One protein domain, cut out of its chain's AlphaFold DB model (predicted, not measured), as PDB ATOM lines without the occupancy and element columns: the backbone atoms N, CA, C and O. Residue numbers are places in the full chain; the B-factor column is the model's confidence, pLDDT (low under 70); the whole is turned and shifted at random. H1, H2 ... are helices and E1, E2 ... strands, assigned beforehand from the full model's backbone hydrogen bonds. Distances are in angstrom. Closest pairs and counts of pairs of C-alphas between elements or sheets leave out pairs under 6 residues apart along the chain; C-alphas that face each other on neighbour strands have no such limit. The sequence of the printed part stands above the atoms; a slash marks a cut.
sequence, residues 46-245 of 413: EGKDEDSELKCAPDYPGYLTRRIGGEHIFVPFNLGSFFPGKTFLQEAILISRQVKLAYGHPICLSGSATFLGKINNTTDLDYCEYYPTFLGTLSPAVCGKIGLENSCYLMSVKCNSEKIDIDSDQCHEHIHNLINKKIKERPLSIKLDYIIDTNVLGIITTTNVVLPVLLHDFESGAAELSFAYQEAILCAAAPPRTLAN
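This is residues 46 to 245 of the 413 residues of an uncharacterized protein of Methylobacterium aquaticum (UniProt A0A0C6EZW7). A strongly twisted sheet of six strands curls round the long helix H2, with H4 and H5 side by side on the same face and the short H6 on the opposite face. H2 reaches out to a small hairpin, E1 and E2, at one end of the longest axis; H5 and E6 lie toward the other end. The printed part has 200 residues, with six named helices and eight named strands in the order E1 E2 H1 H2 E3 H3 E4 H4 E5 E6 H5 E7 E8 H6, class mixed. The large sheet runs E3 E4 E8 E7 E5 E6, mixed; the whole is compact, with a radius of gyration of the C-alphas of 16.5 A and spans of 50 by 37 by 26 A.

The sheet's edge strands are E3, residues 107 to 110, and E6, residues 162 to 165; between them run E4, residues 125 to 131, E8, residues 202 to 212, E7, residues 190 to 198, and E5, residues 152 to 159. E4 and E8 are parallel, with N 127 and O 207 within hydrogen-bond range at 2.7 A. The other neighbours are antiparallel, with N 110 and O 126 at 2.7 A, N 194 and O 206 at 2.7 A, N 153 and O 195 at 2.8 A, and N 159 and O 162 at 2.8 A. The sheet curls round H2, residues 86 to 99; the closest C-alphas of H2 and E8 are those of Val 99 and Asn 208, 6.4 A. H4, residues 135 to 143, touches H5, residues 171 to 182, closest at the C-alphas of Ser 139 and His 176, 5.3 A, at a shallow tilt of 24 degrees, opposite ways. E4, H4, E5 and E6, H5, E7 are split strand-helix-strand units, strands running the same way with others between them, with right-handed crossovers. H6, residues 221 to 225, is over E8 at a height over the sheet of 8.2 A. E1, residues 63 to 68, and E2, residues 71 to 76, form a hairpin, with N 73 and O 66 at 2.9 A. H1, residues 77 to 82, touches H3, residues 113 to 116, which only grazes the large sheet. Every O i to N i+4 pair is within hydrogen-bond range in H2 and H5, 3 of 5 in H4, 0 of 2 in H1 and 0 of 1 in H6, whose O i to N i+3 pairs are 2 of 3 and 2 of 2; H3 is too short.

E1 begins at C-alpha 63, (100.171, 127.837, 126.175), and H6 ends at C-alpha 225, (83.555, 139.289, 128.597). E8 measures 30.6 A, E7 24.3 A, and H2 20.0 A.

The farthest C-alphas, Glu 46 and Gln 170, are 50.0 A apart. The printed part has no cut, and no link is long. Residues 115 to 122, 149 and 169 are under pLDDT 70.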
ATOM      1  N   GLU A  46     109.247 129.618 123.891       96.31
ATOM      2  CA  GLU A  46     109.950 128.993 125.014       96.31
ATOM      3  C   GLU A  46     111.205 129.770 125.416       96.31
ATOM      4  O   GLU A  46     111.995 130.191 124.569       96.31
ATOM      5  N   GLY A  47     111.398 129.925 126.726       95.19
ATOM      6  CA  GLY A  47     112.561 130.594 127.306       95.19
ATOM      7  C   GLY A  47     112.713 132.069 126.927       95.19
ATOM      8  O   GLY A  47     113.792 132.622 127.124       95.19
ATOM      9  N   LYS A  48     111.673 132.699 126.366       90.88
ATOM     10  CA  LYS A  48     111.689 134.130 126.038       90.88
ATOM     11  C   LYS A  48     111.244 135.033 127.186       90.88
ATOM     12  O   LYS A  48     111.378 136.244 127.044       90.88
ATOM     13  N   ASP A  49     110.726 134.475 128.280       91.25
ATOM     14  CA  ASP A  49     110.440 135.248 129.488       91.25
ATOM     15  C   ASP A  49     111.727 135.755 130.141       91.25
ATOM     16  O   ASP A  49     112.823 135.292 129.826       91.25
ATOM     17  N   GLU A  50     111.577 136.682 131.086       87.56
ATOM     18  CA  GLU A  50     112.694 137.343 131.771       87.56
ATOM     19  C   GLU A  50     113.707 136.360 132.385       87.56
ATOM     20  O   GLU A  50     114.912 136.592 132.305       87.56
ATOM     21  N   ASP A  51     113.233 135.236 132.936       92.56
ATOM     22  CA  ASP A  51     114.087 134.213 133.557       92.56
ATOM     23  C   ASP A  51     114.471 133.069 132.598       92.56
ATOM     24  O   ASP A  51     115.172 132.133 132.989       92.56
ATOM     25  N   SER A  52     113.971 133.085 131.359       95.25
ATOM     26  CA  SER A  52     114.075 131.980 130.398       95.25
ATOM     27  C   SER A  52     113.559 130.622 130.922       95.25
ATOM     28  O   SER A  52     114.038 129.550 130.520       95.25
ATOM     29  N   GLU A  53     112.561 130.640 131.808       96.38
ATOM     30  CA  GLU A  53     112.018 129.450 132.471       96.38
ATOM     31  C   GLU A  53     110.731 128.910 131.826       96.38
ATOM     32  O   GLU A  53     110.397 127.744 132.058       96.38
ATOM     33  N   LEU A  54     110.018 129.686 130.999       96.75
ATOM     34  CA  LEU A  54     108.800 129.220 130.326       96.75
ATOM     35  C   LEU A  54     109.086 128.064 129.355       96.75
ATOM     36  O   LEU A  54     110.013 128.113 128.542       96.75
ATOM     37  N   LYS A  55     108.242 127.029 129.409       98.06
ATOM     38  CA  LYS A  55     108.254 125.848 128.524       98.06
ATOM     39  C   LYS A  55     106.903 125.678 127.848       98.06
ATOM     40  O   LYS A  55     105.906 126.107 128.410       98.06
ATOM     41  N   CYS A  56     106.820 125.023 126.696       97.50
ATOM     42  CA  CYS A  56     105.521 124.661 126.136       97.50
ATOM     43  C   CYS A  56     104.740 123.768 127.091       97.50
ATOM     44  O   CYS A  56     105.295 122.871 127.728       97.50
ATOM     45  N   ALA A  57     103.429 123.973 127.120       97.44
ATOM     46  CA  ALA A  57     102.497 123.081 127.777       97.44
ATOM     47  C   ALA A  57     101.920 122.109 126.721       97.44
ATOM     48  O   ALA A  57     101.018 122.494 125.979       97.44
ATOM     49  N   PRO A  58     102.435 120.870 126.593       94.81
ATOM     50  CA  PRO A  58     102.101 119.982 125.469       94.81
ATOM     51  C   PRO A  58     100.615 119.608 125.406       94.81
ATOM     52  O   PRO A  58     100.079 119.426 124.316       94.81
ATOM     53  N   ASP A  59      99.950 119.546 126.560       96.81
ATOM     54  CA  ASP A  59      98.527 119.210 126.665       96.81
ATOM     55  C   ASP A  59      97.604 120.419 126.424       96.81
ATOM     56  O   ASP A  59      96.386 120.265 126.336       96.81
ATOM     57  N   TYR A  60      98.169 121.626 126.295       97.25
ATOM     58  CA  TYR A  60      97.427 122.880 126.161       97.25
ATOM     59  C   TYR A  60      97.980 123.708 124.986       97.25
ATOM     60  O   TYR A  60      98.797 124.610 125.189       97.25
ATOM     61  N   PRO A  61      97.551 123.422 123.738       96.88
ATOM     62  CA  PRO A  61      98.034 124.104 122.538       96.88
ATOM     63  C   PRO A  61      98.018 125.630 122.663       96.88
ATOM     64  O   PRO A  61      97.006 126.226 123.026       96.88
ATOM     65  N   GLY A  62      99.149 126.262 122.342       96.94
ATOM     66  CA  GLY A  62      99.319 127.716 122.418       96.94
ATOM     67  C   GLY A  62      99.714 128.254 123.797       96.94
ATOM     68  O   GLY A  62     100.077 129.426 123.881       96.94
ATOM     69  N   TYR A  63      99.694 127.436 124.854       98.38
ATOM     70  CA  TYR A  63     100.171 127.837 126.175       98.38
ATOM     71  C   TYR A  63     101.637 127.460 126.410       98.38
ATOM     72  O   TYR A  63     102.125 126.390 126.039       98.38
ATOM     73  N   LEU A  64     102.318 128.351 127.115       98.00
ATOM     74  CA  LEU A  64     103.546 128.112 127.854       98.00
ATOM     75  C   LEU A  64     103.199 127.836 129.322       98.00
ATOM     76  O   LEU A  64     102.126 128.205 129.796       98.00
ATOM     77  N   THR A  65     104.109 127.223 130.068       97.88
ATOM     78  CA  THR A  65     103.961 126.956 131.493       97.88
ATOM     79  C   THR A  65     105.289 127.040 132.235       97.88
ATOM     80  O   THR A  65     106.358 126.775 131.680       97.88
ATOM     81  N   ARG A  66     105.209 127.404 133.516       96.38
ATOM     82  CA  ARG A  66     106.280 127.285 134.512       96.38
ATOM     83  C   ARG A  66     105.671 127.074 135.895       96.38
ATOM     84  O   ARG A  66     104.463 127.230 136.082       96.38
ATOM     85  N   ARG A  67     106.506 126.724 136.874       95.81
ATOM     86  CA  ARG A  67     106.094 126.591 138.276       95.81
ATOM     87  C   ARG A  67     106.761 127.640 139.148       95.81
ATOM     88  O   ARG A  67     107.974 127.808 139.081       95.81
ATOM     89  N   ILE A  68     105.984 128.277 140.020       94.12
ATOM     90  CA  ILE A  68     106.483 129.260 140.985       94.12
ATOM     91  C   ILE A  68     105.874 128.971 142.348       94.12
ATOM     92  O   ILE A  68     104.661 128.975 142.513       94.12
ATOM     93  N   GLY A  69     106.719 128.686 143.343       90.06
ATOM     94  CA  GLY A  69     106.244 128.400 144.704       90.06
ATOM     95  C   GLY A  69     105.272 127.214 144.789       90.06
ATOM     96  O   GLY A  69     104.410 127.204 145.659       90.06
ATOM     97  N   GLY A  70     105.383 126.246 143.873       90.88
ATOM     98  CA  GLY A  70     104.473 125.099 143.763       90.88
ATOM     99  C   GLY A  70     103.225 125.345 142.910       90.88
ATOM    100  O   GLY A  70     102.589 124.376 142.504       90.88
ATOM    101  N   GLU A  71     102.914 126.598 142.574       93.44
ATOM    102  CA  GLU A  71     101.787 126.945 141.707       93.44
ATOM    103  C   GLU A  71     102.144 126.753 140.235       93.44
ATOM    104  O   GLU A  71     103.276 127.011 139.811       93.44
ATOM    105  N   HIS A  72     101.165 126.300 139.457       94.56
ATOM    106  CA  HIS A  72     101.263 126.225 138.007       94.56
ATOM    107  C   HIS A  72     100.823 127.539 137.382       94.56
ATOM    108  O   HIS A  72      99.712 128.010 137.625       94.56
ATOM    109  N   ILE A  73     101.689 128.075 136.527       96.50
ATOM    110  CA  ILE A  73     101.388 129.238 135.706       96.50
ATOM    111  C   ILE A  73     101.232 128.781 134.264       96.50
ATOM    112  O   ILE A  73     102.057 127.999 133.780       96.50
ATOM    113  N   PHE A  74     100.207 129.278 133.576       97.88
ATOM    114  CA  PHE A  74     100.034 129.087 132.138       97.88
ATOM    115  C   PHE A  74      99.951 130.438 131.435       97.88
ATOM    116  O   PHE A  74      99.230 131.326 131.877       97.88
ATOM    117  N   VAL A  75     100.690 130.592 130.342       96.56
ATOM    118  CA  VAL A  75     100.888 131.877 129.664       96.56
ATOM    119  C   VAL A  75     100.611 131.711 128.172       96.56
ATOM    120  O   VAL A  75     101.246 130.862 127.546       96.56
ATOM    121  N   PRO A  76      99.686 132.471 127.572       96.69
ATOM    122  CA  PRO A  76      99.511 132.495 126.124       96.69
ATOM    123  C   PRO A  76     100.821 132.796 125.389       96.69
ATOM    124  O   PRO A  76     101.586 133.666 125.808       96.69
ATOM    125  N   PHE A  77     101.086 132.104 124.276       95.19
ATOM    126  CA  PHE A  77     102.350 132.225 123.534       95.19
ATOM    127  C   PHE A  77     102.723 133.675 123.189       95.19
ATOM    128  O   PHE A  77     103.903 134.019 123.167       95.19
ATOM    129  N   ASN A  78     101.727 134.520 122.903       93.06
ATOM    130  CA  ASN A  78     101.916 135.911 122.495       93.06
ATOM    131  C   ASN A  78     102.391 136.809 123.646       93.06
ATOM    132  O   ASN A  78     102.855 137.913 123.386       93.06
ATOM    133  N   LEU A  79     102.305 136.335 124.891       92.31
ATOM    134  CA  LEU A  79     102.797 137.031 126.079       92.31
ATOM    135  C   LEU A  79     104.188 136.542 126.506       92.31
ATOM    136  O   LEU A  79     104.811 137.163 127.356       92.31
ATOM    137  N   GLY A  80     104.696 135.445 125.931       91.75
ATOM    138  CA  GLY A  80     105.888 134.751 126.433       91.75
ATOM    139  C   GLY A  80     107.146 135.618 126.530       91.75
ATOM    140  O   GLY A  80     107.855 135.535 127.525       91.75
ATOM    141  N   SER A  81     107.407 136.481 125.540       86.94
ATOM    142  CA  SER A  81     108.585 137.370 125.527       86.94
ATOM    143  C   SER A  81     108.494 138.566 126.474       86.94
ATOM    144  O   SER A  81     109.492 139.231 126.729       86.94
ATOM    145  N   PHE A  82     107.297 138.842 126.978       83.75
ATOM    146  CA  PHE A  82     107.006 139.942 127.891       83.75
ATOM    147  C   PHE A  82     106.356 139.387 129.148       83.75
ATOM    148  O   PHE A  82     105.484 140.017 129.732       83.75
ATOM    149  N   PHE A  83     106.704 138.168 129.546       88.88
ATOM    150  CA  PHE A  83     106.183 137.616 130.780       88.88
ATOM    151  C   PHE A  83     107.140 137.956 131.929       88.88
ATOM    152  O   PHE A  83     108.350 137.762 131.765       88.88
ATOM    153  N   PRO A  84     106.634 138.480 133.061       88.00
ATOM    154  CA  PRO A  84     107.484 138.975 134.135       88.00
ATOM    155  C   PRO A  84     108.286 137.859 134.804       88.00
ATOM    156  O   PRO A  84     107.884 136.693 134.813       88.00
ATOM    157  N   GLY A  85     109.409 138.237 135.413       88.94
ATOM    158  CA  GLY A  85     110.259 137.331 136.168       88.94
ATOM    159  C   GLY A  85     109.643 136.811 137.470       88.94
ATOM    160  O   GLY A  85     108.587 137.234 137.957       88.94
ATOM    161  N   LYS A  86     110.360 135.869 138.083       92.38
ATOM    162  CA  LYS A  86     109.921 135.083 139.239       92.38
ATOM    163  C   LYS A  86     109.481 135.934 140.423       92.38
ATOM    164  O   LYS A  86     108.441 135.647 141.010       92.38
ATOM    165  N   THR A  87     110.271 136.943 140.786       90.62
ATOM    166  CA  THR A  87     110.017 137.796 141.958       90.62
ATOM    167  C   THR A  87     108.665 138.489 141.847       90.62
ATOM    168  O   THR A  87     107.864 138.448 142.777       90.62
ATOM    169  N   PHE A  88     108.382 139.063 140.678       89.44
ATOM    170  CA  PHE A  88     107.108 139.710 140.409       89.44
ATOM    171  C   PHE A  88     105.956 138.702 140.441       89.44
ATOM    172  O   PHE A  88     104.939 138.931 141.092       89.44
ATOM    173  N   LEU A  89     106.112 137.556 139.774       92.06
ATOM    174  CA  LEU A  89     105.057 136.546 139.718       92.06
ATOM    175  C   LEU A  89     104.732 135.955 141.093       92.06
ATOM    176  O   LEU A  89     103.572 135.646 141.357       92.06
ATOM    177  N   GLN A  90     105.720 135.817 141.979       94.25
ATOM    178  CA  GLN A  90     105.482 135.436 143.372       94.25
ATOM    179  C   GLN A  90     104.571 136.447 144.069       94.25
ATOM    180  O   GLN A  90     103.601 136.040 144.708       94.25
ATOM    181  N   GLU A  91     104.832 137.743 143.896       93.00
ATOM    182  CA  GLU A  91     103.984 138.797 144.450       93.00
ATOM    183  C   GLU A  91     102.581 138.773 143.832       93.00
ATOM    184  O   GLU A  91     101.581 138.753 144.549       93.00
ATOM    185  N   ALA A  92     102.481 138.657 142.505       93.44
ATOM    186  CA  ALA A  92     101.203 138.574 141.806       93.44
ATOM    187  C   ALA A  92     100.374 137.350 142.244       93.44
ATOM    188  O   ALA A  92      99.149 137.437 142.341       93.44
ATOM    189  N   ILE A  93     101.014 136.216 142.554       94.88
ATOM    190  CA  ILE A  93     100.351 135.040 143.135       94.88
ATOM    191  C   ILE A  93      99.830 135.355 144.542       94.88
ATOM    192  O   ILE A  93      98.675 135.041 144.844       94.88
ATOM    193  N   LEU A  94     100.641 135.978 145.402       94.62
ATOM    194  CA  LEU A  94     100.231 136.350 146.760       94.62
ATOM    195  C   LEU A  94      99.041 137.313 146.743       94.62
ATOM    196  O   LEU A  94      98.067 137.083 147.460       94.62
ATOM    197  N   ILE A  95      99.080 138.328 145.881       95.00
ATOM    198  CA  ILE A  95      97.978 139.269 145.676       95.00
ATOM    199  C   ILE A  95      96.733 138.543 145.161       95.00
ATOM    200  O   ILE A  95      95.646 138.734 145.707       95.00
ATOM    201  N   SER A  96      96.879 137.649 144.174       95.38
ATOM    202  CA  SER A  96      95.745 136.907 143.609       95.38
ATOM    203  C   SER A  96      94.960 136.156 144.691       95.38
ATOM    204  O   SER A  96      93.734 136.156 144.685       95.38
ATOM    205  N   ARG A  97      95.647 135.579 145.687       94.19
ATOM    206  CA  ARG A  97      95.014 134.870 146.812       94.19
ATOM    207  C   ARG A  97      94.213 135.806 147.720       94.19
ATOM    208  O   ARG A  97      93.214 135.374 148.289       94.19
ATOM    209  N   GLN A  98      94.631 137.064 147.845       94.69
ATOM    210  CA  GLN A  98      93.945 138.071 148.656       94.69
ATOM    211  C   GLN A  98      92.682 138.597 147.965       94.69
ATOM    212  O   GLN A  98      91.634 138.692 148.607       94.69
ATOM    213  N   VAL A  99      92.741 138.867 146.656       95.75
ATOM    214  CA  VAL A  99      91.622 139.475 145.905       95.75
ATOM    215  C   VAL A  99      90.572 138.469 145.426       95.75
ATOM    216  O   VAL A  99      89.426 138.832 145.167       95.75
ATOM    217  N   LYS A 100      90.935 137.190 145.332       95.88
ATOM    218  CA  LYS A 100      90.056 136.113 144.863       95.88
ATOM    219  C   LYS A 100      88.914 135.817 145.829       95.88
ATOM    220  O   LYS A 100      89.127 135.759 147.041       95.88
ATOM    221  N   LEU A 101      87.715 135.574 145.309       96.50
ATOM    222  CA  LEU A 101      86.513 135.367 146.113       96.50
ATOM    223  C   LEU A 101      86.395 133.968 146.723       96.50
ATOM    224  O   LEU A 101      85.790 133.841 147.787       96.50
ATOM    225  N   ALA A 102      86.956 132.927 146.104       93.50
ATOM    226  CA  ALA A 102      86.996 131.607 146.734       93.50
ATOM    227  C   ALA A 102      88.268 130.809 146.437       93.50
ATOM    228  O   ALA A 102      88.948 130.982 145.424       93.50
ATOM    229  N   TYR A 103      88.576 129.878 147.338       91.25
ATOM    230  CA  TYR A 103      89.671 128.936 147.151       91.25
ATOM    231  C   TYR A 103      89.417 128.028 145.936       91.25
ATOM    232  O   TYR A 103      88.288 127.628 145.667       91.25
ATOM    233  N   GLY A 104      90.473 127.703 145.188       89.69
ATOM    234  CA  GLY A 104      90.395 126.792 144.038       89.69
ATOM    235  C   GLY A 104      89.826 127.367 142.731       89.69
ATOM    236  O   GLY A 104      89.973 126.718 141.701       89.69
ATOM    237  N   HIS A 105      89.242 128.571 142.712       94.56
ATOM    238  CA  HIS A 105      88.774 129.177 141.453       94.56
ATOM    239  C   HIS A 105      89.930 129.459 140.471       94.56
ATOM    240  O   HIS A 105      91.018 129.834 140.899       94.56
ATOM    241  N   PRO A 106      89.776 129.323 139.152       95.44
ATOM    242  CA  PRO A 106      90.800 129.814 138.233       95.44
ATOM    243  C   PRO A 106      90.884 131.346 138.305       95.44
ATOM    244  O   PRO A 106      89.864 132.026 138.213       95.44
ATOM    245  N   ILE A 107      92.090 131.890 138.483       96.75
ATOM    246  CA  ILE A 107      92.340 133.336 138.431       96.75
ATOM    247  C   ILE A 107      93.510 133.625 137.493       96.75
ATOM    248  O   ILE A 107      94.566 132.985 137.567       96.75
ATOM    249  N   CYS A 108      93.288 134.578 136.600       96.62
ATOM    250  CA  CYS A 108      94.246 135.037 135.614       96.62
ATOM    251  C   CYS A 108      94.740 136.427 135.993       96.62
ATOM    252  O   CYS A 108      93.938 137.269 136.386       96.62
ATOM    253  N   LEU A 109      96.031 136.688 135.817       94.94
ATOM    254  CA  LEU A 109      96.511 138.037 135.548       94.94
ATOM    255  C   LEU A 109      96.056 138.401 134.130       94.94
ATOM    256  O   LEU A 109      96.187 137.587 133.217       94.94
ATOM    257  N   SER A 110      95.485 139.582 133.957       91.56
ATOM    258  CA  SER A 110      94.848 140.058 132.732       91.56
ATOM    259  C   SER A 110      95.209 141.527 132.491       91.56
ATOM    260  O   SER A 110      96.063 142.108 133.165       91.56
ATOM    261  N   GLY A 111      94.549 142.140 131.514       83.25
ATOM    262  CA  GLY A 111      94.704 143.557 131.220       83.25
ATOM    263  C   GLY A 111      96.036 143.889 130.556       83.25
ATOM    264  O   GLY A 111      96.701 143.049 129.964       83.25
ATOM    265  N   SER A 112      96.412 145.166 130.582       72.44
ATOM    266  CA  SER A 112      97.610 145.614 129.857       72.44
ATOM    267  C   SER A 112      98.930 145.265 130.543       72.44
ATOM    268  O   SER A 112      99.972 145.274 129.891       72.44
ATOM    269  N   ALA A 113      98.882 144.942 131.835       70.00
ATOM    270  CA  ALA A 113     100.048 144.562 132.620       70.00
ATOM    271  C   ALA A 113     100.666 143.242 132.113       70.00
ATOM    272  O   ALA A 113     101.888 143.100 132.087       70.00
ATOM    273  N   THR A 114      99.847 142.310 131.608       72.94
ATOM    274  CA  THR A 114     100.326 141.026 131.066       72.94
ATOM    275  C   THR A 114     101.099 141.144 129.755       72.94
ATOM    276  O   THR A 114     101.889 140.257 129.447       72.94
ATOM    277  N   PHE A 115     100.882 142.213 128.984       68.75
ATOM    278  CA  PHE A 115     101.501 142.410 127.668       68.75
ATOM    279  C   PHE A 115     102.865 143.079 127.712       68.75
ATOM    280  O   PHE A 115     103.604 143.005 126.733       68.75
ATOM    281  N   LEU A 116     103.169 143.785 128.795       65.69
ATOM    282  CA  LEU A 116     104.355 144.626 128.850       65.69
ATOM    283  C   LEU A 116     105.439 143.997 129.724       65.69
ATOM    284  O   LEU A 116     106.604 144.093 129.374       65.69
ATOM    285  N   GLY A 117     105.121 143.189 130.733       54.53
ATOM    286  CA  GLY A 117     106.089 142.222 131.270       54.53
ATOM    287  C   GLY A 117     107.175 142.739 132.185       54.53
ATOM    288  O   GLY A 117     107.588 142.017 133.081       54.53
ATOM    289  N   LYS A 118     107.599 143.990 132.047       58.62
ATOM    290  CA  LYS A 118     108.386 144.662 133.079       58.62
ATOM    291  C   LYS A 118     107.456 145.607 133.805       58.62
ATOM    292  O   LYS A 118     107.504 146.823 133.659       58.62
ATOM    293  N   ILE A 119     106.574 144.989 134.578       52.91
ATOM    294  CA  ILE A 119     105.773 145.693 135.560       52.91
ATOM    295  C   ILE A 119     106.746 146.181 136.635       52.91
ATOM    296  O   ILE A 119     107.152 145.448 137.535       52.91
ATOM    297  N   ASN A 120     107.184 147.422 136.485       58.44
ATOM    298  CA  ASN A 120     107.747 148.197 137.572       58.44
ATOM    299  C   ASN A 120     106.611 148.594 138.539       58.44
ATOM    300  O   ASN A 120     105.441 148.258 138.350       58.44
ATOM    301  N   ASN A 121     106.936 149.357 139.579       59.16
ATOM    302  CA  ASN A 121     105.985 149.825 140.596       59.16
ATOM    303  C   ASN A 121     104.890 150.773 140.043       59.16
ATOM    304  O   ASN A 121     104.237 151.465 140.828       59.16
ATOM    305  N   THR A 122     104.740 150.878 138.716       65.06
ATOM    306  CA  THR A 122     103.912 151.870 138.029       65.06
ATOM    307  C   THR A 122     102.685 151.311 137.328       65.06
ATOM    308  O   THR A 122     101.847 152.107 136.901       65.06
ATOM    309  N   THR A 123     102.503 149.986 137.262       73.12
ATOM    310  CA  THR A 123     101.281 149.405 136.683       73.12
ATOM    311  C   THR A 123     100.283 148.968 137.748       73.12
ATOM    312  O   THR A 123     100.633 148.543 138.850       73.12
ATOM    313  N   ASP A 124      99.008 149.081 137.401       86.75
ATOM    314  CA  ASP A 124      97.929 148.358 138.054       86.75
ATOM    315  C   ASP A 124      98.042 146.852 137.774       86.75
ATOM    316  O   ASP A 124      98.671 146.424 136.800       86.75
ATOM    317  N   LEU A 125      97.453 146.040 138.655       91.88
ATOM    318  CA  LEU A 125      97.268 144.609 138.415       91.88
ATOM    319  C   LEU A 125      95.800 144.325 138.156       91.88
ATOM    320  O   LEU A 125      94.966 144.488 139.042       91.88
ATOM    321  N   ASP A 126      95.485 143.860 136.957       94.12
ATOM    322  CA  ASP A 126      94.139 143.418 136.630       94.12
ATOM    323  C   ASP A 126      94.067 141.902 136.728       94.12
ATOM    324  O   ASP A 126      94.803 141.186 136.055       94.12
ATOM    325  N   TYR A 127      93.156 141.397 137.547       96.56
ATOM    326  CA  TYR A 127      92.830 139.986 137.624       96.56
ATOM    327  C   TYR A 127      91.482 139.703 136.973       96.56
ATOM    328  O   TYR A 127      90.569 140.530 136.996       96.56
ATOM    329  N   CYS A 128      91.353 138.498 136.433       97.44
ATOM    330  CA  CYS A 128      90.080 137.921 136.040       97.44
ATOM    331  C   CYS A 128      89.889 136.580 136.756       97.44
ATOM    332  O   CYS A 128      90.673 135.652 136.567       97.44
ATOM    333  N   GLU A 129      88.868 136.487 137.602       97.62
ATOM    334  CA  GLU A 129      88.496 135.267 138.311       97.62
ATOM    335  C   GLU A 129      87.298 134.608 137.630       97.62
ATOM    336  O   GLU A 129      86.213 135.182 137.542       97.62
ATOM    337  N   TYR A 130      87.470 133.357 137.220       97.38
ATOM    338  CA  TYR A 130      86.364 132.519 136.784       97.38
ATOM    339  C   TYR A 130      85.697 131.924 138.021       97.38
ATOM    340  O   TYR A 130      86.338 131.196 138.777       97.38
ATOM    341  N   TYR A 131      84.416 132.229 138.236       97.06
ATOM    342  CA  TYR A 131      83.661 131.857 139.437       97.06
ATOM    343  C   TYR A 131      82.672 130.720 139.125       97.06
ATOM    344  O   TYR A 131      81.512 130.993 138.807       97.06
ATOM    345  N   PRO A 132      83.091 129.441 139.199       95.88
ATOM    346  CA  PRO A 132      82.249 128.284 138.888       95.88
ATOM    347  C   PRO A 132      81.337 127.855 140.053       95.88
ATOM    348  O   PRO A 132      80.908 126.702 140.120       95.88
ATOM    349  N   THR A 133      81.067 128.754 141.001       95.06
ATOM    350  CA  THR A 133      80.271 128.477 142.204       95.06
ATOM    351  C   THR A 133      78.862 129.067 142.073       95.06
ATOM    352  O   THR A 133      78.614 129.989 141.293       95.06
ATOM    353  N   PHE A 134      77.904 128.515 142.825       94.00
ATOM    354  CA  PHE A 134      76.511 128.964 142.849       94.00
ATOM    355  C   PHE A 134      76.384 130.478 143.081       94.00
ATOM    356  O   PHE A 134      76.900 131.011 144.054       94.00
ATOM    357  N   LEU A 135      75.623 131.177 142.233       93.75
ATOM    358  CA  LEU A 135      75.558 132.645 142.256       93.75
ATOM    359  C   LEU A 135      75.079 133.246 143.588       93.75
ATOM    360  O   LEU A 135      75.452 134.370 143.913       93.75
ATOM    361  N   GLY A 136      74.288 132.512 144.379       92.81
ATOM    362  CA  GLY A 136      73.845 132.980 145.697       92.81
ATOM    363  C   GLY A 136      74.981 133.162 146.712       92.81
ATOM    364  O   GLY A 136      74.777 133.826 147.723       92.81
ATOM    365  N   THR A 137      76.181 132.630 146.449       95.81
ATOM    366  CA  THR A 137      77.363 132.847 147.299       95.81
ATOM    367  C   THR A 137      78.162 134.094 146.918       95.81
ATOM    368  O   THR A 137      79.041 134.483 147.683       95.81
ATOM    369  N   LEU A 138      77.865 134.750 145.785       95.31
ATOM    370  CA  LEU A 138      78.620 135.919 145.315       95.31
ATOM    371  C   LEU A 138      78.565 137.076 146.308       95.31
ATOM    372  O   LEU A 138      79.607 137.593 146.694       95.31
ATOM    373  N   SER A 139      77.367 137.468 146.746       95.56
ATOM    374  CA  SER A 139      77.231 138.578 147.693       95.56
ATOM    375  C   SER A 139      77.945 138.297 149.021       95.56
ATOM    376  O   SER A 139      78.768 139.128 149.400       95.56
ATOM    377  N   PRO A 140      77.729 137.150 149.696       95.44
ATOM    378  CA  PRO A 140      78.499 136.811 150.890       95.44
ATOM    379  C   PRO A 140      80.017 136.823 150.663       95.44
ATOM    380  O   PRO A 140      80.750 137.332 151.506       95.44
ATOM    381  N   ALA A 141      80.493 136.315 149.520       96.12
ATOM    382  CA  ALA A 141      81.920 136.283 149.204       96.12
ATOM    383  C   ALA A 141      82.516 137.684 148.989       96.12
ATOM    384  O   ALA A 141      83.599 137.958 149.497       96.12
ATOM    385  N   VAL A 142      81.812 138.576 148.283       95.69
ATOM    386  CA  VAL A 142      82.235 139.976 148.093       95.69
ATOM    387  C   VAL A 142      82.207 140.730 149.421       95.69
ATOM    388  O   VAL A 142      83.180 141.392 149.766       95.69
ATOM    389  N   CYS A 143      81.131 140.592 150.200       94.12
ATOM    390  CA  CYS A 143      81.020 141.219 151.516       94.12
ATOM    391  C   CYS A 143      82.139 140.766 152.465       94.12
ATOM    392  O   CYS A 143      82.700 141.588 153.177       94.12
ATOM    393  N   GLY A 144      82.538 139.492 152.413       93.00
ATOM    394  CA  GLY A 144      83.661 138.967 153.196       93.00
ATOM    395  C   GLY A 144      85.032 139.563 152.850       93.00
ATOM    396  O   GLY A 144      86.002 139.271 153.544       93.00
ATOM    397  N   LYS A 145      85.141 140.379 151.789       93.56
ATOM    398  CA  LYS A 145      86.356 141.143 151.459       93.56
ATOM    399  C   LYS A 145      86.404 142.525 152.107       93.56
ATOM    400  O   LYS A 145      87.467 143.141 152.110       93.56
ATOM    401  N   ILE A 146      85.289 143.017 152.641       89.62
ATOM    402  CA  ILE A 146      85.222 144.318 153.310       89.62
ATOM    403  C   ILE A 146      85.878 144.189 154.687       89.62
ATOM    404  O   ILE A 146      85.599 143.247 155.425       89.62
ATOM    405  N   GLY A 147      86.760 145.128 155.035       78.88
ATOM    406  CA  GLY A 147      87.413 145.155 156.348       78.88
ATOM    407  C   GLY A 147      88.500 144.092 156.555       78.88
ATOM    408  O   GLY A 147      88.928 143.874 157.684       78.88
ATOM    409  N   LEU A 148      88.971 143.420 155.495       80.12
ATOM    410  CA  LEU A 148      90.165 142.580 155.593       80.12
ATOM    411  C   LEU A 148      91.409 143.462 155.781       80.12
ATOM    412  O   LEU A 148      91.997 143.960 154.826       80.12
ATOM    413  N   GLU A 149      91.826 143.635 157.031       68.94
ATOM    414  CA  GLU A 149      93.010 144.410 157.415       68.94
ATOM    415  C   GLU A 149      94.296 143.608 157.185       68.94
ATOM    416  O   GLU A 149      94.906 143.103 158.119       68.94
ATOM    417  N   ASN A 150      94.698 143.424 155.927       70.44
ATOM    418  CA  ASN A 150      95.946 142.731 155.585       70.44
ATOM    419  C   ASN A 150      96.542 143.291 154.295       70.44
ATOM    420  O   ASN A 150      96.713 142.565 153.322       70.44
ATOM    421  N   SER A 151      96.836 144.594 154.269       83.50
ATOM    422  CA  SER A 151      97.476 145.287 153.137       83.50
ATOM    423  C   SER A 151      96.707 145.301 151.809       83.50
ATOM    424  O   SER A 151      97.257 145.764 150.818       83.50
ATOM    425  N   CYS A 152      95.447 144.858 151.781       92.62
ATOM    426  CA  CYS A 152      94.589 144.820 150.598       92.62
ATOM    427  C   CYS A 152      93.198 145.368 150.942       92.62
ATOM    428  O   CYS A 152      92.408 144.709 151.615       92.62
ATOM    429  N   TYR A 153      92.890 146.567 150.455       93.38
ATOM    430  CA  TYR A 153      91.701 147.332 150.824       93.38
ATOM    431  C   TYR A 153      90.732 147.379 149.647       93.38
ATOM    432  O   TYR A 153      91.082 147.902 148.591       93.38
ATOM    433  N   LEU A 154      89.528 146.819 149.807       94.12
ATOM    434  CA  LEU A 154      88.467 146.912 148.800       94.12
ATOM    435  C   LEU A 154      87.884 148.330 148.796       94.12
ATOM    436  O   LEU A 154      87.343 148.775 149.804       94.12
ATOM    437  N   MET A 155      87.970 149.001 147.652       93.62
ATOM    438  CA  MET A 155      87.593 150.405 147.470       93.62
ATOM    439  C   MET A 155      86.269 150.574 146.748       93.62
ATOM    440  O   MET A 155      85.527 151.511 147.027       93.62
ATOM    441  N   SER A 156      85.966 149.690 145.798       94.69
ATOM    442  CA  SER A 156      84.708 149.766 145.068       94.69
ATOM    443  C   SER A 156      84.248 148.408 144.556       94.69
ATOM    444  O   SER A 156      85.054 147.522 144.262       94.69
ATOM    445  N   VAL A 157      82.931 148.259 144.444       96.38
ATOM    446  CA  VAL A 157      82.270 147.112 143.827       96.38
ATOM    447  C   VAL A 157      81.416 147.628 142.684       96.38
ATOM    448  O   VAL A 157      80.477 148.396 142.886       96.38
ATOM    449  N   LYS A 158      81.703 147.174 141.468       96.75
ATOM    450  CA  LYS A 158      80.899 147.459 140.284       96.75
ATOM    451  C   LYS A 158      80.267 146.176 139.772       96.75
ATOM    452  O   LYS A 158      80.965 145.222 139.458       96.75
ATOM    453  N   CYS A 159      78.947 146.159 139.665       96.62
ATOM    454  CA  CYS A 159      78.186 145.051 139.102       96.62
ATOM    455  C   CYS A 159      77.547 145.516 137.791       96.62
ATOM    456  O   CYS A 159      76.662 146.379 137.791       96.62
ATOM    457  N   ASN A 160      78.023 144.982 136.665       94.19
ATOM    458  CA  ASN A 160      77.734 145.499 135.326       94.19
ATOM    459  C   ASN A 160      78.020 147.015 135.226       94.19
ATOM    460  O   ASN A 160      79.176 147.431 135.253       94.19
ATOM    461  N   SER A 161      76.992 147.855 135.096       91.88
ATOM    462  CA  SER A 161      77.118 149.315 134.968       91.88
ATOM    463  C   SER A 161      76.995 150.080 136.290       91.88
ATOM    464  O   SER A 161      77.368 151.249 136.335       91.88
ATOM    465  N   GLU A 162      76.502 149.449 137.357       95.44
ATOM    466  CA  GLU A 162      76.238 150.094 138.649       95.44
ATOM    467  C   GLU A 162      77.443 149.917 139.587       95.44
ATOM    468  O   GLU A 162      77.964 148.809 139.720       95.44
ATOM    469  N   LYS A 163      77.897 151.006 140.221       94.62
ATOM    470  CA  LYS A 163      79.085 151.053 141.090       94.62
ATOM    471  C   LYS A 163      78.700 151.505 142.500       94.62
ATOM    472  O   LYS A 163      77.900 152.424 142.646       94.62
ATOM    473  N   ILE A 164      79.303 150.878 143.504       93.69
ATOM    474  CA  ILE A 164      79.269 151.269 144.914       93.69
ATOM    475  C   ILE A 164      80.708 151.536 145.354       93.69
ATOM    476  O   ILE A 164      81.567 150.671 145.181       93.69
ATOM    477  N   ASP A 165      80.954 152.710 145.924       92.31
ATOM    478  CA  ASP A 165      82.201 153.027 146.619       92.31
ATOM    479  C   ASP A 165      82.113 152.566 148.085       92.31
ATOM    480  O   ASP A 165      81.039 152.591 148.691       92.31
ATOM    481  N   ILE A 166      83.224 152.067 148.632       89.75
ATOM    482  CA  ILE A 166      83.294 151.520 149.992       89.75
ATOM    483  C   ILE A 166      83.759 152.613 150.951       89.75
ATOM    484  O   ILE A 166      84.956 152.814 151.144       89.75
ATOM    485  N   ASP A 167      82.799 153.318 151.543       81.56
ATOM    486  CA  ASP A 167      83.044 154.491 152.389       81.56
ATOM    487  C   ASP A 167      82.491 154.368 153.822       81.56
ATOM    488  O   ASP A 167      82.753 155.242 154.650       81.56
ATOM    489  N   SER A 168      81.723 153.316 154.135       70.56
ATOM    490  CA  SER A 168      80.971 153.235 155.392       70.56
ATOM    491  C   SER A 168      80.494 151.823 155.767       70.56
ATOM    492  O   SER A 168      80.496 150.884 154.970       70.56
ATOM    493  N   ASP A 169      80.003 151.681 157.001       69.06
ATOM    494  CA  ASP A 169      79.499 150.414 157.553       69.06
ATOM    495  C   ASP A 169      78.280 149.847 156.789       69.06
ATOM    496  O   ASP A 169      78.017 148.641 156.826       69.06
ATOM    497  N   GLN A 170      77.547 150.688 156.047       77.19
ATOM    498  CA  GLN A 170      76.331 150.301 155.312       77.19
ATOM    499  C   GLN A 170      76.604 149.630 153.952       77.19
ATOM    500  O   GLN A 170      75.670 149.170 153.290       77.19
ATOM    501  N   CYS A 171      77.867 149.506 153.529       86.94
ATOM    502  CA  CYS A 171      78.210 148.942 152.220       86.94
ATOM    503  C   CYS A 171      77.729 147.491 152.028       86.94
ATOM    504  O   CYS A 171      77.410 147.099 150.905       86.94
ATOM    505  N   HIS A 172      77.610 146.702 153.101       90.69
ATOM    506  CA  HIS A 172      77.196 145.296 153.034       90.69
ATOM    507  C   HIS A 172      75.794 145.112 152.436       90.69
ATOM    508  O   HIS A 172      75.610 144.306 151.520       90.69
ATOM    509  N   GLU A 173      74.807 145.864 152.929       91.69
ATOM    510  CA  GLU A 173      73.425 145.775 152.449       91.69
ATOM    511  C   GLU A 173      73.311 146.298 151.014       91.69
ATOM    512  O   GLU A 173      72.670 145.668 150.168       91.69
ATOM    513  N   HIS A 174      73.995 147.401 150.698       92.44
ATOM    514  CA  HIS A 174      74.014 147.952 149.344       92.44
ATOM    515  C   HIS A 174      74.621 146.976 148.331       92.44
ATOM    516  O   HIS A 174      74.034 146.764 147.271       92.44
ATOM    517  N   ILE A 175      75.744 146.328 148.657       93.69
ATOM    518  CA  ILE A 175      76.370 145.312 147.798       93.69
ATOM    519  C   ILE A 175      75.454 144.104 147.627       93.69
ATOM    520  O   ILE A 175      75.285 143.613 146.509       93.69
ATOM    521  N   HIS A 176      74.837 143.633 148.713       94.25
ATOM    522  CA  HIS A 176      73.893 142.523 148.658       94.25
ATOM    523  C   HIS A 176      72.720 142.823 147.723       94.25
ATOM    524  O   HIS A 176      72.426 142.041 146.813       94.25
ATOM    525  N   ASN A 177      72.098 143.988 147.894       94.19
ATOM    526  CA  ASN A 177      70.980 144.435 147.074       94.19
ATOM    527  C   ASN A 177      71.396 144.643 145.614       94.19
ATOM    528  O   ASN A 177      70.680 144.204 144.713       94.19
ATOM    529  N   LEU A 178      72.570 145.238 145.371       94.75
ATOM    530  CA  LEU A 178      73.130 145.415 144.032       94.75
ATOM    531  C   LEU A 178      73.302 144.070 143.320       94.75
ATOM    532  O   LEU A 178      72.791 143.883 142.216       94.75
ATOM    533  N   ILE A 179      73.990 143.116 143.949       93.88
ATOM    534  CA  ILE A 179      74.260 141.808 143.345       93.88
ATOM    535  C   ILE A 179      72.949 141.052 143.113       93.88
ATOM    536  O   ILE A 179      72.725 140.570 142.005       93.88
ATOM    537  N   ASN A 180      72.040 141.003 144.090       93.50
ATOM    538  CA  ASN A 180      70.754 140.312 143.943       93.50
ATOM    539  C   ASN A 180      69.857 140.926 142.865       93.50
ATOM    540  O   ASN A 180      69.148 140.201 142.164       93.50
ATOM    541  N   LYS A 181      69.883 142.253 142.710       94.81
ATOM    542  CA  LYS A 181      69.186 142.952 141.626       94.81
ATOM    543  C   LYS A 181      69.754 142.540 140.266       94.81
ATOM    544  O   LYS A 181      68.991 142.269 139.342       94.81
ATOM    545  N   LYS A 182      71.083 142.463 140.158       93.75
ATOM    546  CA  LYS A 182      71.816 142.233 138.905       93.75
ATOM    547  C   LYS A 182      72.015 140.769 138.533       93.75
ATOM    548  O   LYS A 182      72.263 140.484 137.371       93.75
ATOM    549  N   ILE A 183      71.834 139.826 139.455       92.62
ATOM    550  CA  ILE A 183      72.089 138.388 139.242       92.62
ATOM    551  C   ILE A 183      71.294 137.772 138.074       92.62
ATOM    552  O   ILE A 183      71.664 136.726 137.539       92.62
ATOM    553  N   LYS A 184      70.180 138.413 137.698       90.62
ATOM    554  CA  LYS A 184      69.306 138.018 136.587       90.62
ATOM    555  C   LYS A 184      69.741 138.616 135.244       90.62
ATOM    556  O   LYS A 184      69.307 138.120 134.209       90.62
ATOM    557  N   GLU A 185      70.574 139.654 135.252       89.88
ATOM    558  CA  GLU A 185      71.153 140.245 134.047       89.88
ATOM    559  C   GLU A 185      72.275 139.337 133.531       89.88
ATOM    560  O   GLU A 185      73.125 138.873 134.294       89.88
ATOM    561  N   ARG A 186      72.265 139.048 132.228       88.75
ATOM    562  CA  ARG A 186      73.267 138.203 131.574       88.75
ATOM    563  C   ARG A 186      73.876 138.951 130.382       88.75
ATOM    564  O   ARG A 186      73.108 139.550 129.630       88.75
ATOM    565  N   PRO A 187      75.204 138.880 130.176       91.44
ATOM    566  CA  PRO A 187      76.200 138.294 131.081       91.44
ATOM    567  C   PRO A 187      76.363 139.122 132.372       91.44
ATOM    568  O   PRO A 187      76.185 140.336 132.366       91.44
ATOM    569  N   LEU A 188      76.676 138.451 133.485       95.00
ATOM    570  CA  LEU A 188      76.927 139.088 134.784       95.00
ATOM    571  C   LEU A 188      78.436 139.275 134.955       95.00
ATOM    572  O   LEU A 188      79.175 138.306 134.804       95.00
ATOM    573  N   SER A 189      78.885 140.476 135.312       96.94
ATOM    574  CA  SER A 189      80.263 140.711 135.755       96.94
ATOM    575  C   SER A 189      80.300 141.532 137.037       96.94
ATOM    576  O   SER A 189      79.503 142.456 137.226       96.94
ATOM    577  N   ILE A 190      81.233 141.184 137.923       97.75
ATOM    578  CA  ILE A 190      81.501 141.938 139.147       97.75
ATOM    579  C   ILE A 190      82.962 142.367 139.112       97.75
ATOM    580  O   ILE A 190      83.852 141.530 139.096       97.75
ATOM    581  N   LYS A 191      83.213 143.671 139.093       97.56
ATOM    582  CA  LYS A 191      84.543 144.262 139.208       97.56
ATOM    583  C   LYS A 191      84.750 144.731 140.644       97.56
ATOM    584  O   LYS A 191      83.923 145.468 141.178       97.56
ATOM    585  N   LEU A 192      85.847 144.301 141.243       97.50
ATOM    586  CA  LEU A 192      86.281 144.678 142.580       97.50
ATOM    587  C   LEU A 192      87.563 145.494 142.439       97.50
ATOM    588  O   LEU A 192      88.540 144.988 141.889       97.50
ATOM    589  N   ASP A 193      87.548 146.742 142.895       95.88
ATOM    590  CA  ASP A 193      88.715 147.625 142.847       95.88
ATOM    591  C   ASP A 193      89.371 147.681 144.226       95.88
ATOM    592  O   ASP A 193      88.698 147.939 145.221       95.88
ATOM    593  N   TYR A 194      90.681 147.472 144.278       95.12
ATOM    594  CA  TYR A 194      91.480 147.405 145.494       95.12
ATOM    595  C   TYR A 194      92.638 148.400 145.469       95.12
ATOM    596  O   TYR A 194      93.178 148.730 144.409       95.12
ATOM    597  N   ILE A 195      93.078 148.797 146.660       93.50
ATOM    598  CA  ILE A 195      94.409 149.358 146.901       93.50
ATOM    599  C   ILE A 195      95.204 148.339 147.705       93.50
ATOM    600  O   ILE A 195      94.715 147.826 148.710       93.50
ATOM    601  N   ILE A 196      96.422 148.040 147.260       92.94
ATOM    602  CA  ILE A 196      97.295 147.055 147.898       92.94
ATOM    603  C   ILE A 196      98.652 147.692 148.180       92.94
ATOM    604  O   ILE A 196      99.183 148.374 147.309       92.94
ATOM    605  N   ASP A 197      99.212 147.479 149.374       91.81
ATOM    606  CA  ASP A 197     100.586 147.878 149.713       91.81
ATOM    607  C   ASP A 197     101.466 146.647 149.903       91.81
ATOM    608  O   ASP A 197     101.253 145.837 150.801       91.81
ATOM    609  N   THR A 198     102.473 146.508 149.051       90.75
ATOM    610  CA  THR A 198     103.392 145.371 149.075       90.75
ATOM    611  C   THR A 198     104.829 145.842 149.222       90.75
ATOM    612  O   THR A 198     105.192 146.955 148.835       90.75
ATOM    613  N   ASN A 199     105.692 144.967 149.734       87.88
ATOM    614  CA  ASN A 199     107.119 145.272 149.827       87.88
ATOM    615  C   ASN A 199     107.806 145.294 148.453       87.88
ATOM    616  O   ASN A 199     108.824 145.963 148.299       87.88
ATOM    617  N   VAL A 200     107.265 144.561 147.473       88.50
ATOM    618  CA  VAL A 200     107.866 144.408 146.140       88.50
ATOM    619  C   VAL A 200     107.403 145.512 145.189       88.50
ATOM    620  O   VAL A 200     108.237 146.152 144.560       88.50
ATOM    621  N   LEU A 201     106.093 145.766 145.108       86.94
ATOM    622  CA  LEU A 201     105.493 146.709 144.150       86.94
ATOM    623  C   LEU A 201     105.167 148.070 144.778       86.94
ATOM    624  O   LEU A 201     104.830 149.024 144.076       86.94
ATOM    625  N   GLY A 202     105.265 148.185 146.104       88.62
ATOM    626  CA  GLY A 202     104.772 149.340 146.840       88.62
ATOM    627  C   GLY A 202     103.246 149.396 146.835       88.62
ATOM    628  O   GLY A 202     102.575 148.363 146.804       88.62
ATOM    629  N   ILE A 203     102.710 150.618 146.859       89.38
ATOM    630  CA  ILE A 203     101.267 150.851 146.802       89.38
ATOM    631  C   ILE A 203     100.824 150.818 145.349       89.38
ATOM    632  O   ILE A 203     101.283 151.646 144.555       89.38
ATOM    633  N   ILE A 204      99.898 149.924 145.029       90.19
ATOM    634  CA  ILE A 204      99.309 149.745 143.704       90.19
ATOM    635  C   ILE A 204      97.785 149.685 143.772       90.19
ATOM    636  O   ILE A 204      97.197 149.371 144.807       90.19
ATOM    637  N   THR A 205      97.141 149.981 142.648       91.81
ATOM    638  CA  THR A 205      95.742 149.618 142.426       91.81
ATOM    639  C   THR A 205      95.681 148.206 141.870       91.81
ATOM    640  O   THR A 205      96.554 147.765 141.120       91.81
ATOM    641  N   THR A 206      94.654 147.465 142.253       94.12
ATOM    642  CA  THR A 206      94.424 146.112 141.755       94.12
ATOM    643  C   THR A 206      92.948 145.923 141.466       94.12
ATOM    644  O   THR A 206      92.107 146.303 142.270       94.12
ATOM    645  N   THR A 207      92.621 145.318 140.335       96.00
ATOM    646  CA  THR A 207      91.255 144.947 139.971       96.00
ATOM    647  C   THR A 207      91.095 143.435 140.083       96.00
ATOM    648  O   THR A 207      91.981 142.705 139.660       96.00
ATOM    649  N   ASN A 208      89.943 142.937 140.530       97.75
ATOM    650  CA  ASN A 208      89.496 141.573 140.230       97.75
ATOM    651  C   ASN A 208      88.145 141.612 139.500       97.75
ATOM    652  O   ASN A 208      87.139 142.037 140.069       97.75
ATOM    653  N   VAL A 209      88.120 141.186 138.235       97.88
ATOM    654  CA  VAL A 209      86.890 140.975 137.462       97.88
ATOM    655  C   VAL A 209      86.438 139.532 137.643       97.88
ATOM    656  O   VAL A 209      87.019 138.604 137.087       97.88
ATOM    657  N   VAL A 210      85.364 139.354 138.394       98.12
ATOM    658  CA  VAL A 210      84.738 138.066 138.662       98.12
ATOM    659  C   VAL A 210      83.703 137.775 137.580       98.12
ATOM    660  O   VAL A 210      82.733 138.521 137.407       98.12
ATOM    661  N   LEU A 211      83.907 136.665 136.873       97.75
ATOM    662  CA  LEU A 211      83.052 136.166 135.802       97.75
ATOM    663  C   LEU A 211      82.390 134.859 136.247       97.75
ATOM    664  O   LEU A 211      83.043 133.814 136.285       97.75
ATOM    665  N   PRO A 212      81.096 134.881 136.600       96.81
ATOM    666  CA  PRO A 212      80.382 133.667 136.953       96.81
ATOM    667  C   PRO A 212      80.189 132.760 135.741       96.81
ATOM    668  O   PRO A 212      79.531 133.132 134.766       96.81
ATOM    669  N   VAL A 213      80.742 131.557 135.830       96.19
ATOM    670  CA  VAL A 213      80.771 130.565 134.748       96.19
ATOM    671  C   VAL A 213      80.176 129.242 135.204       96.19
ATOM    672  O   VAL A 213      79.925 129.024 136.390       96.19
ATOM    673  N   LEU A 214      79.925 128.345 134.256       93.56
ATOM    674  CA  LEU A 214      79.526 126.983 134.573       93.56
ATOM    675  C   LEU A 214      80.784 126.158 134.870       93.56
ATOM    676  O   LEU A 214      81.771 126.244 134.150       93.56
ATOM    677  N   LEU A 215      80.744 125.311 135.902       90.88
ATOM    678  CA  LEU A 215      81.895 124.505 136.345       90.88
ATOM    679  C   LEU A 215      82.518 123.624 135.243       90.88
ATOM    680  O   LEU A 215      83.684 123.254 135.335       90.88
ATOM    681  N   HIS A 216      81.747 123.280 134.214       91.06
ATOM    682  CA  HIS A 216      82.187 122.437 133.100       91.06
ATOM    683  C   HIS A 216      82.198 123.173 131.757       91.06
ATOM    684  O   HIS A 216      82.397 122.540 130.725       91.06
ATOM    685  N   ASP A 217      81.973 124.488 131.765       93.94
ATOM    686  CA  ASP A 217      81.974 125.317 130.566       93.94
ATOM    687  C   ASP A 217      82.469 126.731 130.904       93.94
ATOM    688  O   ASP A 217      81.722 127.609 131.342       93.94
ATOM    689  N   PHE A 218      83.775 126.906 130.717       94.06
ATOM    690  CA  PHE A 218      84.503 128.160 130.900       94.06
ATOM    691  C   PHE A 218      84.617 128.963 129.595       94.06
ATOM    692  O   PHE A 218      85.308 129.979 129.572       94.06
ATOM    693  N   GLU A 219      83.973 128.526 128.508       93.88
ATOM    694  CA  GLU A 219      84.034 129.206 127.208       93.88
ATOM    695  C   GLU A 219      82.781 130.023 126.892       93.88
ATOM    696  O   GLU A 219      82.796 130.811 125.949       93.88
ATOM    697  N   SER A 220      81.708 129.864 127.669       91.50
ATOM    698  CA  SER A 220      80.422 130.516 127.418       91.50
ATOM    699  C   SER A 220      79.997 131.493 128.520       91.50
ATOM    700  O   SER A 220      80.588 131.598 129.602       91.50
ATOM    701  N   GLY A 221      78.925 132.239 128.245       91.81
ATOM    702  CA  GLY A 221      78.272 133.093 129.231       91.81
ATOM    703  C   GLY A 221      79.142 134.284 129.627       91.81
ATOM    704  O   GLY A 221      79.526 135.085 128.782       91.81
ATOM    705  N   ALA A 222      79.439 134.442 130.922       95.50
ATOM    706  CA  ALA A 222      80.243 135.578 131.380       95.50
ATOM    707  C   ALA A 222      81.704 135.510 130.906       95.50
ATOM    708  O   ALA A 222      82.340 136.556 130.814       95.50
ATOM    709  N   ALA A 223      82.222 134.323 130.560       94.62
ATOM    710  CA  ALA A 223      83.582 134.166 130.040       94.62
ATOM    711  C   ALA A 223      83.818 134.943 128.730       94.62
ATOM    712  O   ALA A 223      84.941 135.359 128.453       94.62
ATOM    713  N   GLU A 224      82.763 135.208 127.952       94.44
ATOM    714  CA  GLU A 224      82.831 135.991 126.709       94.44
ATOM    715  C   GLU A 224      83.232 137.460 126.950       94.44
ATOM    716  O   GLU A 224      83.710 138.135 126.035       94.44
ATOM    717  N   LEU A 225      83.095 137.956 128.185       94.62
ATOM    718  CA  LEU A 225      83.555 139.289 128.597       94.62
ATOM    719  C   LEU A 225      85.079 139.376 128.784       94.62
ATOM    720  O   LEU A 225      85.614 140.464 128.992       94.62
ATOM    721  N   SER A 226      85.774 138.242 128.715       94.94
ATOM    722  CA  SER A 226      87.223 138.110 128.832       94.94
ATOM    723  C   SER A 226      87.823 137.596 127.516       94.94
ATOM    724  O   SER A 226      87.119 137.055 126.660       94.94
ATOM    725  N   PHE A 227      89.140 137.735 127.354       95.00
ATOM    726  CA  PHE A 227      89.883 137.173 126.232       95.00
ATOM    727  C   PHE A 227      91.047 136.312 126.738       95.00
ATOM    728  O   PHE A 227      91.949 136.808 127.406       95.00
ATOM    729  N   ALA A 228      91.070 135.031 126.366       95.19
ATOM    730  CA  ALA A 228      92.093 134.089 126.829       95.19
ATOM    731  C   ALA A 228      93.527 134.482 126.407       95.19
ATOM    732  O   ALA A 228      94.482 134.227 127.134       95.19
ATOM    733  N   TYR A 229      93.690 135.151 125.260       94.94
ATOM    734  CA  TYR A 229      94.994 135.559 124.708       94.94
ATOM    735  C   TYR A 229      95.681 136.707 125.465       94.94
ATOM    736  O   TYR A 229      96.838 137.009 125.182       94.94
ATOM    737  N   GLN A 230      94.994 137.351 126.412       93.19
ATOM    738  CA  GLN A 230      95.574 138.367 127.304       93.19
ATOM    739  C   GLN A 230      95.676 137.907 128.759       93.19
ATOM    740  O   GLN A 230      96.003 138.707 129.633       93.19
ATOM    741  N   GLU A 231      95.380 136.635 129.026       94.88
ATOM    742  CA  GLU A 231      95.235 136.109 130.375       94.88
ATOM    743  C   GLU A 231      96.305 135.076 130.697       94.88
ATOM    744  O   GLU A 231      96.330 133.987 130.127       94.88
ATOM    745  N   ALA A 232      97.166 135.406 131.656       95.56
ATOM    746  CA  ALA A 232      98.100 134.463 132.242       95.56
ATOM    747  C   ALA A 232      97.502 133.862 133.515       95.56
ATOM    748  O   ALA A 232      97.192 134.565 134.473       95.56
ATOM    749  N   ILE A 233      97.347 132.548 133.543       96.00
ATOM    750  CA  ILE A 233      96.738 131.809 134.644       96.00
ATOM    751  C   ILE A 233      97.775 131.663 135.755       96.00
ATOM    752  O   ILE A 233      98.848 131.139 135.481       96.00
ATOM    753  N   LEU A 234      97.478 132.086 136.989       91.56
ATOM    754  CA  LEU A 234      98.476 132.107 138.075       91.56
ATOM    755  C   LEU A 234      98.343 130.981 139.112       91.56
ATOM    756  O   LEU A 234      99.335 130.632 139.744       91.56
ATOM    757  N   CYS A 235      97.138 130.450 139.334       79.94
ATOM    758  CA  CYS A 235      96.860 129.498 140.422       79.94
ATOM    759  C   CYS A 235      95.798 128.463 140.013       79.94
ATOM    760  O   CYS A 235      94.720 128.406 140.616       79.94
ATOM    761  N   ALA A 236      96.049 127.683 138.961       79.88
ATOM    762  CA  ALA A 236      95.137 126.621 138.535       79.88
ATOM    763  C   ALA A 236      95.895 125.379 138.057       79.88
ATOM    764  O   ALA A 236      96.995 125.476 137.519       79.88
ATOM    765  N   ALA A 237      95.284 124.203 138.221       85.19
ATOM    766  CA  ALA A 237      95.845 122.945 137.722       85.19
ATOM    767  C   ALA A 237      95.859 122.869 136.182       85.19
ATOM    768  O   ALA A 237      96.688 122.167 135.606       85.19
ATOM    769  N   ALA A 238      94.947 123.595 135.532       94.06
ATOM    770  CA  ALA A 238      94.801 123.681 134.086       94.06
ATOM    771  C   ALA A 238      94.298 125.081 133.691       94.06
ATOM    772  O   ALA A 238      93.629 125.729 134.508       94.06
ATOM    773  N   PRO A 239      94.573 125.552 132.462       95.56
ATOM    774  CA  PRO A 239      93.943 126.752 131.934       95.56
ATOM    775  C   PRO A 239      92.416 126.602 131.898       95.56
ATOM    776  O   PRO A 239      91.932 125.572 131.425       95.56
ATOM    777  N   PRO A 240      91.640 127.602 132.360       94.81
ATOM    778  CA  PRO A 240      90.185 127.535 132.286       94.81
ATOM    779  C   PRO A 240      89.694 127.600 130.836       94.81
ATOM    780  O   PRO A 240      88.644 127.055 130.528       94.81
ATOM    781  N   ARG A 241      90.456 128.238 129.942       96.12
ATOM    782  CA  ARG A 241      90.082 128.464 128.543       96.12
ATOM    783  C   ARG A 241      91.136 127.927 127.588       96.12
ATOM    784  O   ARG A 241      92.308 127.838 127.941       96.12
ATOM    785  N   THR A 242      90.723 127.569 126.378       95.75
ATOM    786  CA  THR A 242      91.594 127.014 125.341       95.75
ATOM    787  C   THR A 242      91.980 128.055 124.295       95.75
ATOM    788  O   THR A 242      91.133 128.725 123.706       95.75
ATOM    789  N   LEU A 243      93.274 128.140 123.978       96.88
ATOM    790  CA  LEU A 243      93.755 128.929 122.837       96.88
ATOM    791  C   LEU A 243      93.578 128.175 121.509       96.88
ATOM    792  O   LEU A 243      93.707 128.755 120.437       96.88
ATOM    793  N   ALA A 244      93.211 126.890 121.527       95.69
ATOM    794  CA  ALA A 244      92.857 126.172 120.299       95.69
ATOM    795  C   ALA A 244      91.524 126.647 119.689       95.69
ATOM    796  O   ALA A 244      91.200 126.273 118.564       95.69
ATOM    797  N   ASN A 245      90.757 127.485 120.393       94.50
ATOM    798  CA  ASN A 245      89.535 128.062 119.858       94.50
ATOM    799  C   ASN A 245      89.853 129.236 118.913       94.50
ATOM    800  O   ASN A 245      90.097 130.369 119.337       94.50
TER     801      ASN A 245